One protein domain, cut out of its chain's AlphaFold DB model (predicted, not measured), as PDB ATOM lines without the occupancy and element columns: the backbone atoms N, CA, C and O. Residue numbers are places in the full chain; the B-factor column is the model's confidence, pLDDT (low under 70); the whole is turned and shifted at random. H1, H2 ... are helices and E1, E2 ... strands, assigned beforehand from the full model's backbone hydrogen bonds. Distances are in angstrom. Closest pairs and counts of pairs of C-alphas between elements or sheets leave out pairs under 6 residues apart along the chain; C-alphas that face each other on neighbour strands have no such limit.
ATOM      1  N   SER A  10     -45.233  42.005  34.225       77.62
ATOM      2  CA  SER A  10     -45.379  43.455  34.141       77.62
ATOM      3  C   SER A  10     -44.485  44.174  35.129       77.62
ATOM      4  O   SER A  10     -44.435  43.808  36.297       77.62
ATOM      5  N   ALA A  11     -43.882  45.279  34.689       81.25
ATOM      6  CA  ALA A  11     -43.237  46.226  35.597       81.25
ATOM      7  C   ALA A  11     -44.230  46.813  36.622       81.25
ATOM      8  O   ALA A  11     -43.851  47.164  37.728       81.25
ATOM      9  N   ALA A  12     -45.522  46.850  36.277       83.69
ATOM     10  CA  ALA A  12     -46.600  47.282  37.164       83.69
ATOM     11  C   ALA A  12     -47.190  46.136  38.009       83.69
ATOM     12  O   ALA A  12     -48.328  46.230  38.468       83.69
ATOM     13  N   TRP A  13     -46.496  45.003  38.132       85.88
ATOM     14  CA  TRP A  13     -46.897  43.918  39.023       85.88
ATOM     15  C   TRP A  13     -46.025  43.913  40.269       85.88
ATOM     16  O   TRP A  13     -44.797  43.915  40.177       85.88
ATOM     17  N   ARG A  14     -46.681  43.827  41.424       84.44
ATOM     18  CA  ARG A  14     -46.041  43.615  42.719       84.44
ATOM     19  C   ARG A  14     -46.358  42.213  43.212       84.44
ATOM     20  O   ARG A  14     -47.528  41.840  43.279       84.44
ATOM     21  N   GLN A  15     -45.315  41.464  43.556       81.38
ATOM     22  CA  GLN A  15     -45.446  40.163  44.203       81.38
ATOM     23  C   GLN A  15     -45.443  40.321  45.723       81.38
ATOM     24  O   GLN A  15     -44.589  41.018  46.279       81.38
ATOM     25  N   GLU A  16     -46.368  39.645  46.397       79.00
ATOM     26  CA  GLU A  16     -46.398  39.541  47.857       79.00
ATOM     27  C   GLU A  16     -46.504  38.075  48.265       79.00
ATOM     28  O   GLU A  16     -47.399  37.359  47.819       79.00
ATOM     29  N   ILE A  17     -45.562  37.612  49.088       75.50
ATOM     30  CA  ILE A  17     -45.567  36.247  49.616       75.50
ATOM     31  C   ILE A  17     -46.523  36.206  50.807       75.50
ATOM     32  O   ILE A  17     -46.405  37.008  51.732       75.50
ATOM     33  N   ARG A  18     -47.461  35.264  50.778       74.19
ATOM     34  CA  ARG A  18     -48.379  34.962  51.874       74.19
ATOM     35  C   ARG A  18     -47.760  33.964  52.849       74.19
ATOM     36  O   ARG A  18     -46.855  33.207  52.501       74.19
ATOM     37  N   ASP A  19     -48.343  33.891  54.043       73.38
ATOM     38  CA  ASP A  19     -47.939  32.961  55.107       73.38
ATOM     39  C   ASP A  19     -48.013  31.474  54.697       73.38
ATOM     40  O   ASP A  19     -47.322  30.641  55.279       73.38
ATOM     41  N   ASP A  20     -48.815  31.119  53.681       76.69
ATOM     42  CA  ASP A  20     -48.935  29.754  53.141       76.69
ATOM     43  C   ASP A  20     -47.930  29.441  52.014       76.69
ATOM     44  O   ASP A  20     -48.090  28.454  51.294       76.69
ATOM     45  N   ASN A  21     -46.888  30.269  51.861       67.44
ATOM     46  CA  ASN A  21     -45.863  30.173  50.817       67.44
ATOM     47  C   ASN A  21     -46.421  30.306  49.384       67.44
ATOM     48  O   ASN A  21     -45.745  29.957  48.413       67.44
ATOM     49  N   LYS A  22     -47.650  30.819  49.240       70.06
ATOM     50  CA  LYS A  22     -48.174  31.296  47.959       70.06
ATOM     51  C   LYS A  22     -47.770  32.741  47.733       70.06
ATOM     52  O   LYS A  22     -47.395  33.461  48.653       70.06
ATOM     53  N   THR A  23     -47.861  33.170  46.490       75.19
ATOM     54  CA  THR A  23     -47.579  34.541  46.087       75.19
ATOM     55  C   THR A  23     -48.852  35.116  45.487       75.19
ATOM     56  O   THR A  23     -49.512  34.459  44.689       75.19
ATOM     57  N   ASP A  24     -49.208  36.330  45.874       79.38
ATOM     58  CA  ASP A  24     -50.266  37.091  45.222       79.38
ATOM     59  C   ASP A  24     -49.630  38.128  44.290       79.38
ATOM     60  O   ASP A  24     -48.543  38.653  44.558       79.38
ATOM     61  N   ILE A  25     -50.307  38.415  43.176       80.62
ATOM     62  CA  ILE A  25     -49.888  39.431  42.208       80.62
ATOM     63  C   ILE A  25     -50.872  40.595  42.273       80.62
ATOM     64  O   ILE A  25     -52.058  40.442  41.976       80.62
ATOM     65  N   PHE A  26     -50.358  41.778  42.603       82.75
ATOM     66  CA  PHE A  26     -51.129  43.016  42.662       82.75
ATOM     67  C   PHE A  26     -50.737  43.972  41.539       82.75
ATOM     68  O   PHE A  26     -49.582  44.021  41.110       82.75
ATOM     69  N   PHE A  27     -51.706  44.763  41.073       84.75
ATOM     70  CA  PHE A  27     -51.452  45.824  40.106       84.75
ATOM     71  C   PHE A  27     -50.958  47.090  40.815       84.75
ATOM     72  O   PHE A  27     -51.723  47.823  41.441       84.75
ATOM     73  N   ASP A  28     -49.661  47.343  40.683       85.56
ATOM     74  CA  ASP A  28     -48.985  48.541  41.163       85.56
ATOM     75  C   ASP A  28     -49.014  49.629  40.082       85.56
ATOM     76  O   ASP A  28     -48.074  49.813  39.308       85.56
ATOM     77  N   HIS A  29     -50.139  50.338  40.005       84.75
ATOM     78  CA  HIS A  29     -50.345  51.420  39.038       84.75
ATOM     79  C   HIS A  29     -49.356  52.587  39.195       84.75
ATOM     80  O   HIS A  29     -49.103  53.294  38.225       84.75
ATOM     81  N   GLY A  30     -48.816  52.794  40.401       89.00
ATOM     82  CA  GLY A  30     -47.861  53.859  40.699       89.00
ATOM     83  C   GLY A  30     -46.414  53.498  40.375       89.00
ATOM     84  O   GLY A  30     -45.540  54.332  40.588       89.00
ATOM     85  N   LEU A  31     -46.153  52.271  39.898       90.62
ATOM     86  CA  LEU A  31     -44.804  51.751  39.652       90.62
ATOM     87  C   LEU A  31     -43.886  51.907  40.878       90.62
ATOM     88  O   LEU A  31     -42.680  52.106  40.750       90.62
ATOM     89  N   THR A  32     -44.454  51.809  42.080       91.75
ATOM     90  CA  THR A  32     -43.730  51.999  43.342       91.75
ATOM     91  C   THR A  32     -42.589  51.003  43.515       91.75
ATOM     92  O   THR A  32     -41.512  51.393  43.958       91.75
ATOM     93  N   VAL A  33     -42.779  49.745  43.097       90.38
ATOM     94  CA  VAL A  33     -41.704  48.741  43.118       90.38
ATOM     95  C   VAL A  33     -40.590  49.122  42.143       90.38
ATOM     96  O   VAL A  33     -39.419  48.978  42.474       90.38
ATOM     97  N   VAL A  34     -40.929  49.643  40.961       92.50
ATOM     98  CA  VAL A  34     -39.935  50.073  39.963       92.50
ATOM     99  C   VAL A  34     -39.113  51.242  40.497       92.50
ATOM    100  O   VAL A  34     -37.889  51.185  40.443       92.50
ATOM    101  N   ALA A  35     -39.767  52.254  41.071       94.00
ATOM    102  CA  ALA A  35     -39.090  53.402  41.674       94.00
ATOM    103  C   ALA A  35     -38.185  52.987  42.850       94.00
ATOM    104  O   ALA A  35     -37.076  53.498  43.009       94.00
ATOM    105  N   GLU A  36     -38.626  52.025  43.668       94.12
ATOM    106  CA  GLU A  36     -37.794  51.452  44.730       94.12
ATOM    107  C   GLU A  36     -36.559  50.748  44.148       94.12
ATOM    108  O   GLU A  36     -35.443  50.973  44.618       94.12
ATOM    109  N   VAL A  37     -36.744  49.922  43.114       93.94
ATOM    110  CA  VAL A  37     -35.659  49.204  42.431       93.94
ATOM    111  C   VAL A  37     -34.657  50.169  41.811       93.94
ATOM    112  O   VAL A  37     -33.460  49.958  41.977       93.94
ATOM    113  N   GLU A  38     -35.121  51.229  41.153       94.88
ATOM    114  CA  GLU A  38     -34.276  52.279  40.577       94.88
ATOM    115  C   GLU A  38     -33.421  52.954  41.656       94.88
ATOM    116  O   GLU A  38     -32.197  52.992  41.548       94.88
ATOM    117  N   SER A  39     -34.032  53.354  42.775       95.88
ATOM    118  CA  SER A  39     -33.294  53.938  43.900       95.88
ATOM    119  C   SER A  39     -32.231  52.988  44.473       95.88
ATOM    120  O   SER A  39     -31.136  53.425  44.836       95.88
ATOM    121  N   LYS A  40     -32.520  51.680  44.566       96.00
ATOM    122  CA  LYS A  40     -31.524  50.690  45.015       96.00
ATOM    123  C   LYS A  40     -30.452  50.417  43.964       96.00
ATOM    124  O   LYS A  40     -29.309  50.168  44.342       96.00
ATOM    125  N   LEU A  41     -30.803  50.470  42.681       94.62
ATOM    126  CA  LEU A  41     -29.861  50.331  41.578       94.62
ATOM    127  C   LEU A  41     -28.844  51.468  41.601       94.62
ATOM    128  O   LEU A  41     -27.654  51.197  41.511       94.62
ATOM    129  N   ASP A  42     -29.288  52.709  41.793       94.81
ATOM    130  CA  ASP A  42     -28.394  53.868  41.863       94.81
ATOM    131  C   ASP A  42     -27.393  53.754  43.016       94.81
ATOM    132  O   ASP A  42     -26.206  54.021  42.834       94.81
ATOM    133  N   ALA A  43     -27.842  53.268  44.178       93.19
ATOM    134  CA  ALA A  43     -26.960  52.999  45.314       93.19
ATOM    135  C   ALA A  43     -25.959  51.858  45.040       93.19
ATOM    136  O   ALA A  43     -24.836  51.887  45.538       93.19
ATOM    137  N   ALA A  44     -26.351  50.853  44.252       93.00
ATOM    138  CA  ALA A  44     -25.503  49.712  43.911       93.00
ATOM    139  C   ALA A  44     -24.612  49.952  42.678       93.00
ATOM    140  O   ALA A  44     -23.667  49.194  42.470       93.00
ATOM    141  N   ARG A  45     -24.893  50.978  41.863       90.88
ATOM    142  CA  ARG A  45     -24.345  51.162  40.508       90.88
ATOM    143  C   ARG A  45     -22.822  51.150  40.460       90.88
ATOM    144  O   ARG A  45     -22.258  50.556  39.554       90.88
ATOM    145  N   THR A  46     -22.160  51.756  41.443       87.50
ATOM    146  CA  THR A  46     -20.689  51.803  41.525       87.50
ATOM    147  C   THR A  46     -20.044  50.442  41.788       87.50
ATOM    148  O   THR A  46     -18.854  50.284  41.540       87.50
ATOM    149  N   ARG A  47     -20.816  49.467  42.279       86.25
ATOM    150  CA  ARG A  47     -20.371  48.095  42.558       86.25
ATOM    151  C   ARG A  47     -20.809  47.091  41.488       86.25
ATOM    152  O   ARG A  47     -20.497  45.909  41.605       86.25
ATOM    153  N   LEU A  48     -21.573  47.523  40.483       89.31
ATOM    154  CA  LEU A  48     -22.023  46.664  39.392       89.31
ATOM    155  C   LEU A  48     -21.062  46.772  38.211       89.31
ATOM    156  O   LEU A  48     -20.639  47.862  37.838       89.31
ATOM    157  N   LEU A  49     -20.754  45.627  37.609       89.25
ATOM    158  CA  LEU A  49     -19.908  45.561  36.424       89.25
ATOM    159  C   LEU A  49     -20.753  45.717  35.166       89.25
ATOM    160  O   LEU A  49     -21.804  45.079  35.034       89.25
ATOM    161  N   ASP A  50     -20.265  46.513  34.218       88.38
ATOM    162  CA  ASP A  50     -20.822  46.496  32.873       88.38
ATOM    163  C   ASP A  50     -20.472  45.162  32.212       88.38
ATOM    164  O   ASP A  50     -19.311  44.738  32.182       88.38
ATOM    165  N   VAL A  51     -21.501  44.488  31.710       88.94
ATOM    166  CA  VAL A  51     -21.386  43.206  31.013       88.94
ATOM    167  C   VAL A  51     -21.160  43.393  29.520       88.94
ATOM    168  O   VAL A  51     -20.806  42.435  28.838       88.94
ATOM    169  N   THR A  52     -21.371  44.596  28.995       88.19
ATOM    170  CA  THR A  52     -21.214  44.899  27.579       88.19
ATOM    171  C   THR A  52     -19.800  45.370  27.264       88.19
ATOM    172  O   THR A  52     -19.144  46.036  28.060       88.19
ATOM    173  N   ALA A  53     -19.289  44.940  26.116       82.44
ATOM    174  CA  ALA A  53     -17.999  45.364  25.605       82.44
ATOM    175  C   ALA A  53     -18.174  46.607  24.727       82.44
ATOM    176  O   ALA A  53     -19.097  46.678  23.912       82.44
ATOM    177  N   GLU A  54     -17.242  47.548  24.846       81.81
ATOM    178  CA  GLU A  54     -17.088  48.651  23.903       81.81
ATOM    179  C   GLU A  54     -15.904  48.373  22.958       81.81
ATOM    180  O   GLU A  54     -14.850  47.928  23.421       81.81
ATOM    181  N   PRO A  55     -16.029  48.635  21.641       80.00
ATOM    182  CA  PRO A  55     -17.195  49.176  20.941       80.00
ATOM    183  C   PRO A  55     -18.276  48.117  20.657       80.00
ATOM    184  O   PRO A  55     -17.983  46.969  20.325       80.00
ATOM    185  N   GLN A  56     -19.540  48.539  20.709       77.38
ATOM    186  CA  GLN A  56     -20.678  47.725  20.277       77.38
ATOM    187  C   GLN A  56     -20.691  47.611  18.744       77.38
ATOM    188  O   GLN A  56     -20.603  48.618  18.038       77.38
ATOM    189  N   GLN A  57     -20.817  46.395  18.210       65.19
ATOM    190  CA  GLN A  57     -20.985  46.200  16.767       65.19
ATOM    191  C   GLN A  57     -22.388  46.644  16.327       65.19
ATOM    192  O   GLN A  57     -23.388  46.220  16.903       65.19
ATOM    193  N   GLN A  58     -22.483  47.481  15.289       55.41
ATOM    194  CA  GLN A  58     -23.776  47.887  14.726       55.41
ATOM    195  C   GLN A  58     -24.522  46.687  14.119       55.41
ATOM    196  O   GLN A  58     -23.953  45.901  13.364       55.41
ATOM    197  N   GLY A  59     -25.821  46.576  14.414       58.91
ATOM    198  CA  GLY A  59     -26.728  45.607  13.785       58.91
ATOM    199  C   GLY A  59     -26.772  44.215  14.423       58.91
ATOM    200  O   GLY A  59     -27.541  43.372  13.968       58.91
ATOM    201  N   TRP A  60     -25.996  43.967  15.481       55.50
ATOM    202  CA  TRP A  60     -26.063  42.744  16.285       55.50
ATOM    203  C   TRP A  60     -26.352  43.088  17.749       55.50
ATOM    204  O   TRP A  60     -26.127  44.212  18.186       55.50
ATOM    205  N   GLY A  61     -26.915  42.132  18.498       64.56
ATOM    206  CA  GLY A  61     -27.177  42.303  19.931       64.56
ATOM    207  C   GLY A  61     -25.905  42.645  20.721       64.56
ATOM    208  O   GLY A  61     -24.799  42.510  20.191       64.56
ATOM    209  N   PRO A  62     -26.041  43.071  21.989       75.31
ATOM    210  CA  PRO A  62     -24.910  43.575  22.752       75.31
ATOM    211  C   PRO A  62     -23.779  42.552  22.811       75.31
ATOM    212  O   PRO A  62     -23.993  41.389  23.165       75.31
ATOM    213  N   THR A  63     -22.571  42.986  22.453       82.31
ATOM    214  CA  THR A  63     -21.374  42.155  22.609       82.31
ATOM    215  C   THR A  63     -21.075  42.053  24.096       82.31
ATOM    216  O   THR A  63     -20.860  43.067  24.751       82.31
ATOM    217  N   ILE A  64     -21.109  40.837  24.639       86.56
ATOM    218  CA  ILE A  64     -20.904  40.593  26.069       86.56
ATOM    219  C   ILE A  64     -19.418  40.348  26.332       86.56
ATOM    220  O   ILE A  64     -18.762  39.620  25.584       86.56
ATOM    221  N   ARG A  65     -18.889  40.950  27.400       90.31
ATOM    222  CA  ARG A  65     -17.515  40.734  27.866       90.31
ATOM    223  C   ARG A  65     -17.291  39.256  28.222       90.31
ATOM    224  O   ARG A  65     -18.221  38.597  28.701       90.31
ATOM    225  N   PRO A  66     -16.079  38.710  28.027       90.25
ATOM    226  CA  PRO A  66     -15.771  37.352  28.456       90.25
ATOM    227  C   PRO A  66     -16.072  37.156  29.945       90.25
ATOM    228  O   PRO A  66     -15.694  37.972  30.784       90.25
ATOM    229  N   VAL A  67     -16.728  36.041  30.283       89.25
ATOM    230  CA  VAL A  67     -17.092  35.717  31.676       89.25
ATOM    231  C   VAL A  67     -15.856  35.673  32.578       89.25
ATOM    232  O   VAL A  67     -15.929  36.082  33.729       89.25
ATOM    233  N   THR A  68     -14.717  35.221  32.054       92.19
ATOM    234  CA  THR A  68     -13.436  35.190  32.775       92.19
ATOM    235  C   THR A  68     -13.001  36.567  33.258       92.19
ATOM    236  O   THR A  68     -12.541  36.698  34.388       92.19
ATOM    237  N   ASP A  69     -13.193  37.590  32.429       92.25
ATOM    238  CA  ASP A  69     -12.755  38.953  32.719       92.25
ATOM    239  C   ASP A  69     -13.675  39.577  33.770       92.25
ATOM    240  O   ASP A  69     -13.205  40.181  34.731       92.25
ATOM    241  N   LEU A  70     -14.986  39.349  33.628       92.00
ATOM    242  CA  LEU A  70     -15.995  39.783  34.596       92.00
ATOM    243  C   LEU A  70     -15.773  39.152  35.975       92.00
ATOM    244  O   LEU A  70     -15.882  39.839  36.986       92.00
ATOM    245  N   VAL A  71     -15.451  37.855  36.026       92.31
ATOM    246  CA  VAL A  71     -15.158  37.158  37.287       92.31
ATOM    247  C   VAL A  71     -13.885  37.709  37.925       92.31
ATOM    248  O   VAL A  71     -13.900  38.027  39.108       92.31
ATOM    249  N   SER A  72     -12.813  37.897  37.150       92.25
ATOM    250  CA  SER A  72     -11.558  38.445  37.678       92.25
ATOM    251  C   SER A  72     -11.717  39.867  38.225       92.25
ATOM    252  O   SER A  72     -11.109  40.205  39.239       92.25
ATOM    253  N   GLU A  73     -12.501  40.713  37.556       90.81
ATOM    254  CA  GLU A  73     -12.777  42.079  38.009       90.81
ATOM    255  C   GLU A  73     -13.647  42.084  39.270       90.81
ATOM    256  O   GLU A  73     -13.354  42.815  40.215       90.81
ATOM    257  N   ALA A  74     -14.666  41.220  39.325       88.88
ATOM    258  CA  ALA A  74     -15.491  41.051  40.516       88.88
ATOM    259  C   ALA A  74     -14.651  40.588  41.714       88.88
ATOM    260  O   ALA A  74     -14.764  41.163  42.794       88.88
ATOM    261  N   ASP A  75     -13.770  39.601  41.524       90.88
ATOM    262  CA  ASP A  75     -12.883  39.107  42.579       90.88
ATOM    263  C   ASP A  75     -11.935  40.205  43.085       90.88
ATOM    264  O   ASP A  75     -11.723  40.317  44.292       90.88
ATOM    265  N   SER A  76     -11.404  41.045  42.189       88.00
ATOM    266  CA  SER A  76     -10.571  42.193  42.572       88.00
ATOM    267  C   SER A  76     -11.369  43.224  43.375       88.00
ATOM    268  O   SER A  76     -10.917  43.657  44.431       88.00
ATOM    269  N   ALA A  77     -12.573  43.582  42.922       85.06
ATOM    270  CA  ALA A  77     -13.421  44.553  43.613       85.06
ATOM    271  C   ALA A  77     -13.827  44.078  45.021       85.06
ATOM    272  O   ALA A  77     -13.884  44.877  45.954       85.06
ATOM    273  N   LEU A  78     -14.054  42.770  45.194       86.31
ATOM    274  CA  LEU A  78     -14.382  42.166  46.490       86.31
ATOM    275  C   LEU A  78     -13.206  42.136  47.471       86.31
ATOM    276  O   LEU A  78     -13.434  42.050  48.680       86.31
ATOM    277  N   GLN A  79     -11.965  42.174  46.978       85.69
ATOM    278  CA  GLN A  79     -10.781  42.302  47.831       85.69
ATOM    279  C   GLN A  79     -10.642  43.722  48.391       85.69
ATOM    280  O   GLN A  79     -10.233  43.871  49.543       85.69
ATOM    281  N   ASP A  80     -11.016  44.737  47.607       79.44
ATOM    282  CA  ASP A  80     -10.934  46.149  47.996       79.44
ATOM    283  C   ASP A  80     -12.085  46.573  48.928       79.44
ATOM    284  O   ASP A  80     -11.860  47.286  49.910       79.44
ATOM    285  N   ASP A  81     -13.313  46.115  48.663       80.94
ATOM    286  CA  ASP A  81     -14.491  46.317  49.517       80.94
ATOM    287  C   ASP A  81     -15.410  45.085  49.470       80.94
ATOM    288  O   ASP A  81     -16.122  44.832  48.497       80.94
ATOM    289  N   ALA A  82     -15.424  44.319  50.561       84.12
ATOM    290  CA  ALA A  82     -16.247  43.119  50.680       84.12
ATOM    291  C   ALA A  82     -17.730  43.414  50.997       84.12
ATOM    292  O   ALA A  82     -18.547  42.480  51.028       84.12
ATOM    293  N   ASP A  83     -18.111  44.669  51.274       88.94
ATOM    294  CA  ASP A  83     -19.499  44.998  51.589       88.94
ATOM    295  C   ASP A  83     -20.381  45.069  50.334       88.94
ATOM    296  O   ASP A  83     -20.468  46.067  49.621       88.94
ATOM    297  N   LEU A  84     -21.139  43.995  50.119       88.19
ATOM    298  CA  LEU A  84     -22.159  43.896  49.074       88.19
ATOM    299  C   LEU A  84     -23.575  44.229  49.565       88.19
ATOM    300  O   LEU A  84     -24.555  43.790  48.955       88.19
ATOM    301  N   SER A  85     -23.730  44.936  50.685       91.44
ATOM    302  CA  SER A  85     -25.044  45.237  51.263       91.44
ATOM    303  C   SER A  85     -25.981  45.940  50.274       91.44
ATOM    304  O   SER A  85     -27.143  45.544  50.154       91.44
ATOM    305  N   ASP A  86     -25.484  46.908  49.502       91.94
ATOM    306  CA  ASP A  86     -26.293  47.635  48.516       91.94
ATOM    307  C   ASP A  86     -26.672  46.767  47.313       91.94
ATOM    308  O   ASP A  86     -27.832  46.772  46.899       91.94
ATOM    309  N   VAL A  87     -25.757  45.917  46.831       92.44
ATOM    310  CA  VAL A  87     -26.050  44.937  45.768       92.44
ATOM    311  C   VAL A  87     -27.109  43.934  46.233       92.44
ATOM    312  O   VAL A  87     -28.052  43.638  45.500       92.44
ATOM    313  N   LYS A  88     -27.018  43.447  47.478       93.06
ATOM    314  CA  LYS A  88     -28.018  42.540  48.070       93.06
ATOM    315  C   LYS A  88     -29.384  43.214  48.219       93.06
ATOM    316  O   LYS A  88     -30.401  42.585  47.933       93.06
ATOM    317  N   ARG A  89     -29.423  44.482  48.645       94.56
ATOM    318  CA  ARG A  89     -30.664  45.275  48.742       94.56
ATOM    319  C   ARG A  89     -31.296  45.490  47.371       94.56
ATOM    320  O   ARG A  89     -32.506  45.323  47.245       94.56
ATOM    321  N   PHE A  90     -30.489  45.812  46.361       94.62
ATOM    322  CA  PHE A  90     -30.945  45.911  44.979       94.62
ATOM    323  C   PHE A  90     -31.513  44.580  44.484       94.62
ATOM    324  O   PHE A  90     -32.655  44.550  44.035       94.62
ATOM    325  N   ALA A  91     -30.783  43.472  44.640       90.81
ATOM    326  CA  ALA A  91     -31.245  42.152  44.217       90.81
ATOM    327  C   ALA A  91     -32.571  41.755  44.893       90.81
ATOM    328  O   ALA A  91     -33.471  41.235  44.236       90.81
ATOM    329  N   LEU A  92     -32.727  42.041  46.190       90.12
ATOM    330  CA  LEU A  92     -33.970  41.782  46.915       90.12
ATOM    331  C   LEU A  92     -35.139  42.622  46.381       90.12
ATOM    332  O   LEU A  92     -36.226  42.085  46.187       90.12
ATOM    333  N   ALA A  93     -34.925  43.918  46.134       90.50
ATOM    334  CA  ALA A  93     -35.945  44.788  45.552       90.50
ATOM    335  C   ALA A  93     -36.315  44.333  44.130       90.50
ATOM    336  O   ALA A  93     -37.494  44.203  43.812       90.50
ATOM    337  N   TYR A  94     -35.314  44.018  43.305       88.38
ATOM    338  CA  TYR A  94     -35.491  43.558  41.928       88.38
ATOM    339  C   TYR A  94     -36.313  42.267  41.863       88.38
ATOM    340  O   TYR A  94     -37.240  42.161  41.066       88.38
ATOM    341  N   ASN A  95     -36.044  41.314  42.757       83.75
ATOM    342  CA  ASN A  95     -36.761  40.038  42.819       83.75
ATOM    343  C   ASN A  95     -38.245  40.169  43.209       83.75
ATOM    344  O   ASN A  95     -38.982  39.196  43.087       83.75
ATOM    345  N   ARG A  96     -38.703  41.345  43.665       83.44
ATOM    346  CA  ARG A  96     -40.129  41.621  43.924       83.44
ATOM    347  C   ARG A  96     -40.891  42.050  42.670       83.44
ATOM    348  O   ARG A  96     -42.125  42.082  42.696       83.44
ATOM    349  N   LEU A  97     -40.183  42.394  41.590       84.25
ATOM    350  CA  LEU A  97     -40.808  42.722  40.315       84.25
ATOM    351  C   LEU A  97     -41.480  41.477  39.739       84.25
ATOM    352  O   LEU A  97     -40.859  40.432  39.557       84.25
ATOM    353  N   GLY A  98     -42.753  41.614  39.371       76.75
ATOM    354  CA  GLY A  98     -43.501  40.587  38.649       76.75
ATOM    355  C   GLY A  98     -43.121  40.476  37.173       76.75
ATOM    356  O   GLY A  98     -44.013  40.376  36.332       76.75
ATOM    357  N   ILE A  99     -41.828  40.528  36.843       76.31
ATOM    358  CA  ILE A  99     -41.314  40.435  35.472       76.31
ATOM    359  C   ILE A  99     -40.656  39.080  35.230       76.31
ATOM    360  O   ILE A  99     -39.995  38.516  36.101       76.31
ATOM    361  N   VAL A 100     -40.826  38.558  34.021       68.75
ATOM    362  CA  VAL A 100     -40.147  37.342  33.586       68.75
ATOM    363  C   VAL A 100     -38.887  37.743  32.822       68.75
ATOM    364  O   VAL A 100     -38.970  38.219  31.689       68.75
ATOM    365  N   ASN A 101     -37.715  37.545  33.431       69.44
ATOM    366  CA  ASN A 101     -36.438  37.821  32.768       69.44
ATOM    367  C   ASN A 101     -36.262  36.950  31.509       69.44
ATOM    368  O   ASN A 101     -36.727  35.805  31.473       69.44
ATOM    369  N   PRO A 102     -35.552  37.440  30.479       56.12
ATOM    370  CA  PRO A 102     -35.188  36.650  29.308       56.12
ATOM    371  C   PRO A 102     -34.068  35.638  29.644       56.12
ATOM    372  O   PRO A 102     -32.934  35.794  29.208       56.12
ATOM    373  N   ASP A 103     -34.367  34.593  30.424       56.53
ATOM    374  CA  ASP A 103     -33.475  33.437  30.666       56.53
ATOM    375  C   ASP A 103     -34.066  32.174  29.995       56.53
ATOM    376  O   ASP A 103     -35.281  31.988  29.939       56.53
ATOM    377  N   LYS A 104     -33.221  31.260  29.508       50.28
ATOM    378  CA  LYS A 104     -33.650  29.910  29.090       50.28
ATOM    379  C   LYS A 104     -34.248  29.114  30.259       50.28
ATOM    380  O   LYS A 104     -35.041  28.204  30.043       50.28
ATOM    381  N   ARG A 105     -33.904  29.472  31.503       53.31
ATOM    382  CA  ARG A 105     -34.405  28.883  32.760       53.31
ATOM    383  C   ARG A 105     -35.612  29.638  33.331       53.31
ATOM    384  O   ARG A 105     -35.739  29.764  34.546       53.31
ATOM    385  N   LYS A 106     -36.483  30.150  32.459       53.00
ATOM    386  CA  LYS A 106     -37.611  31.074  32.707       53.00
ATOM    387  C   LYS A 106     -38.689  30.644  33.736       53.00
ATOM    388  O   LYS A 106     -39.754  31.244  33.765       53.00
ATOM    389  N   PHE A 107     -38.445  29.653  34.597       48.41
ATOM    390  CA  PHE A 107     -39.473  28.946  35.377       48.41
ATOM    391  C   PHE A 107     -39.249  28.928  36.897       48.41
ATOM    392  O   PHE A 107     -39.827  28.087  37.583       48.41
ATOM    393  N   ALA A 108     -38.416  29.815  37.448       47.00
ATOM    394  CA  ALA A 108     -37.974  29.688  38.840       47.00
ATOM    395  C   ALA A 108     -39.044  29.998  39.913       47.00
ATOM    396  O   ALA A 108     -38.840  29.608  41.059       47.00
ATOM    397  N   SER A 109     -40.180  30.636  39.589       53.56
ATOM    398  CA  SER A 109     -41.264  30.847  40.566       53.56
ATOM    399  C   SER A 109     -42.594  30.223  40.128       53.56
ATOM    400  O   SER A 109     -43.230  30.624  39.155       53.56
ATOM    401  N   THR A 110     -43.035  29.218  40.888       51.38
ATOM    402  CA  THR A 110     -44.205  28.367  40.604       51.38
ATOM    403  C   THR A 110     -45.520  29.146  40.476       51.38
ATOM    404  O   THR A 110     -46.361  28.791  39.659       51.38
ATOM    405  N   VAL A 111     -45.692  30.246  41.211       50.91
ATOM    406  CA  VAL A 111     -46.915  31.068  41.138       50.91
ATOM    407  C   VAL A 111     -46.957  31.932  39.880       50.91
ATOM    408  O   VAL A 111     -47.999  32.025  39.224       50.91
ATOM    409  N   MET A 112     -45.824  32.550  39.519       58.06
ATOM    410  CA  MET A 112     -45.721  33.246  38.237       58.06
ATOM    411  C   MET A 112     -45.996  32.259  37.113       58.06
ATOM    412  O   MET A 112     -46.724  32.620  36.201       58.06
TER     413      MET A 112
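This is residues 10 to 112 of the 221 residues of an uncharacterized protein of Mycolicibacterium helvum (UniProt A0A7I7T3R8). Look for a strand hairpin, E1 and E2, with E3 beside E1; from there two side-by-side helices, H1 and H3, reach toward H2, across the far end. Residues 101 to 107 stick out. The 103 printed residues hold E1 E2 H1 H2 H3 E3, mixed class, sheet antiparallel, loose; radius of gyration of the C-alphas 16.7 A, spans 43 by 37 by 26 A.

Find C-alpha 10 at (-45.379, 43.455, 34.141), beginning E1, residues 10 to 17; E2 is 23 to 27. H1, 32 to 47, runs 23.7 A; H2, 67 to 80, 20.3 A. H3 is 85 to 94; E3, 97 to 99, ends at (-41.314, 40.435, 35.472).

In hairpin E1 and E2, N 14 and O 26 are within hydrogen-bond range, 2.9 A. H1 and H3 touch, closest C-alphas Lys 40 and Phe 90, 4.8 A. H2 and H3 are apart. Every O i to N i+4 pair is within range in H2 and H3, 10 of 12 in H1.

C-alphas 20 and 58, farthest apart, stand 49.4 A apart. The printed part has no cut; link H1 to H2 is long. See pLDDT under 70 at residues 21, 57 to 61, 100 to 112.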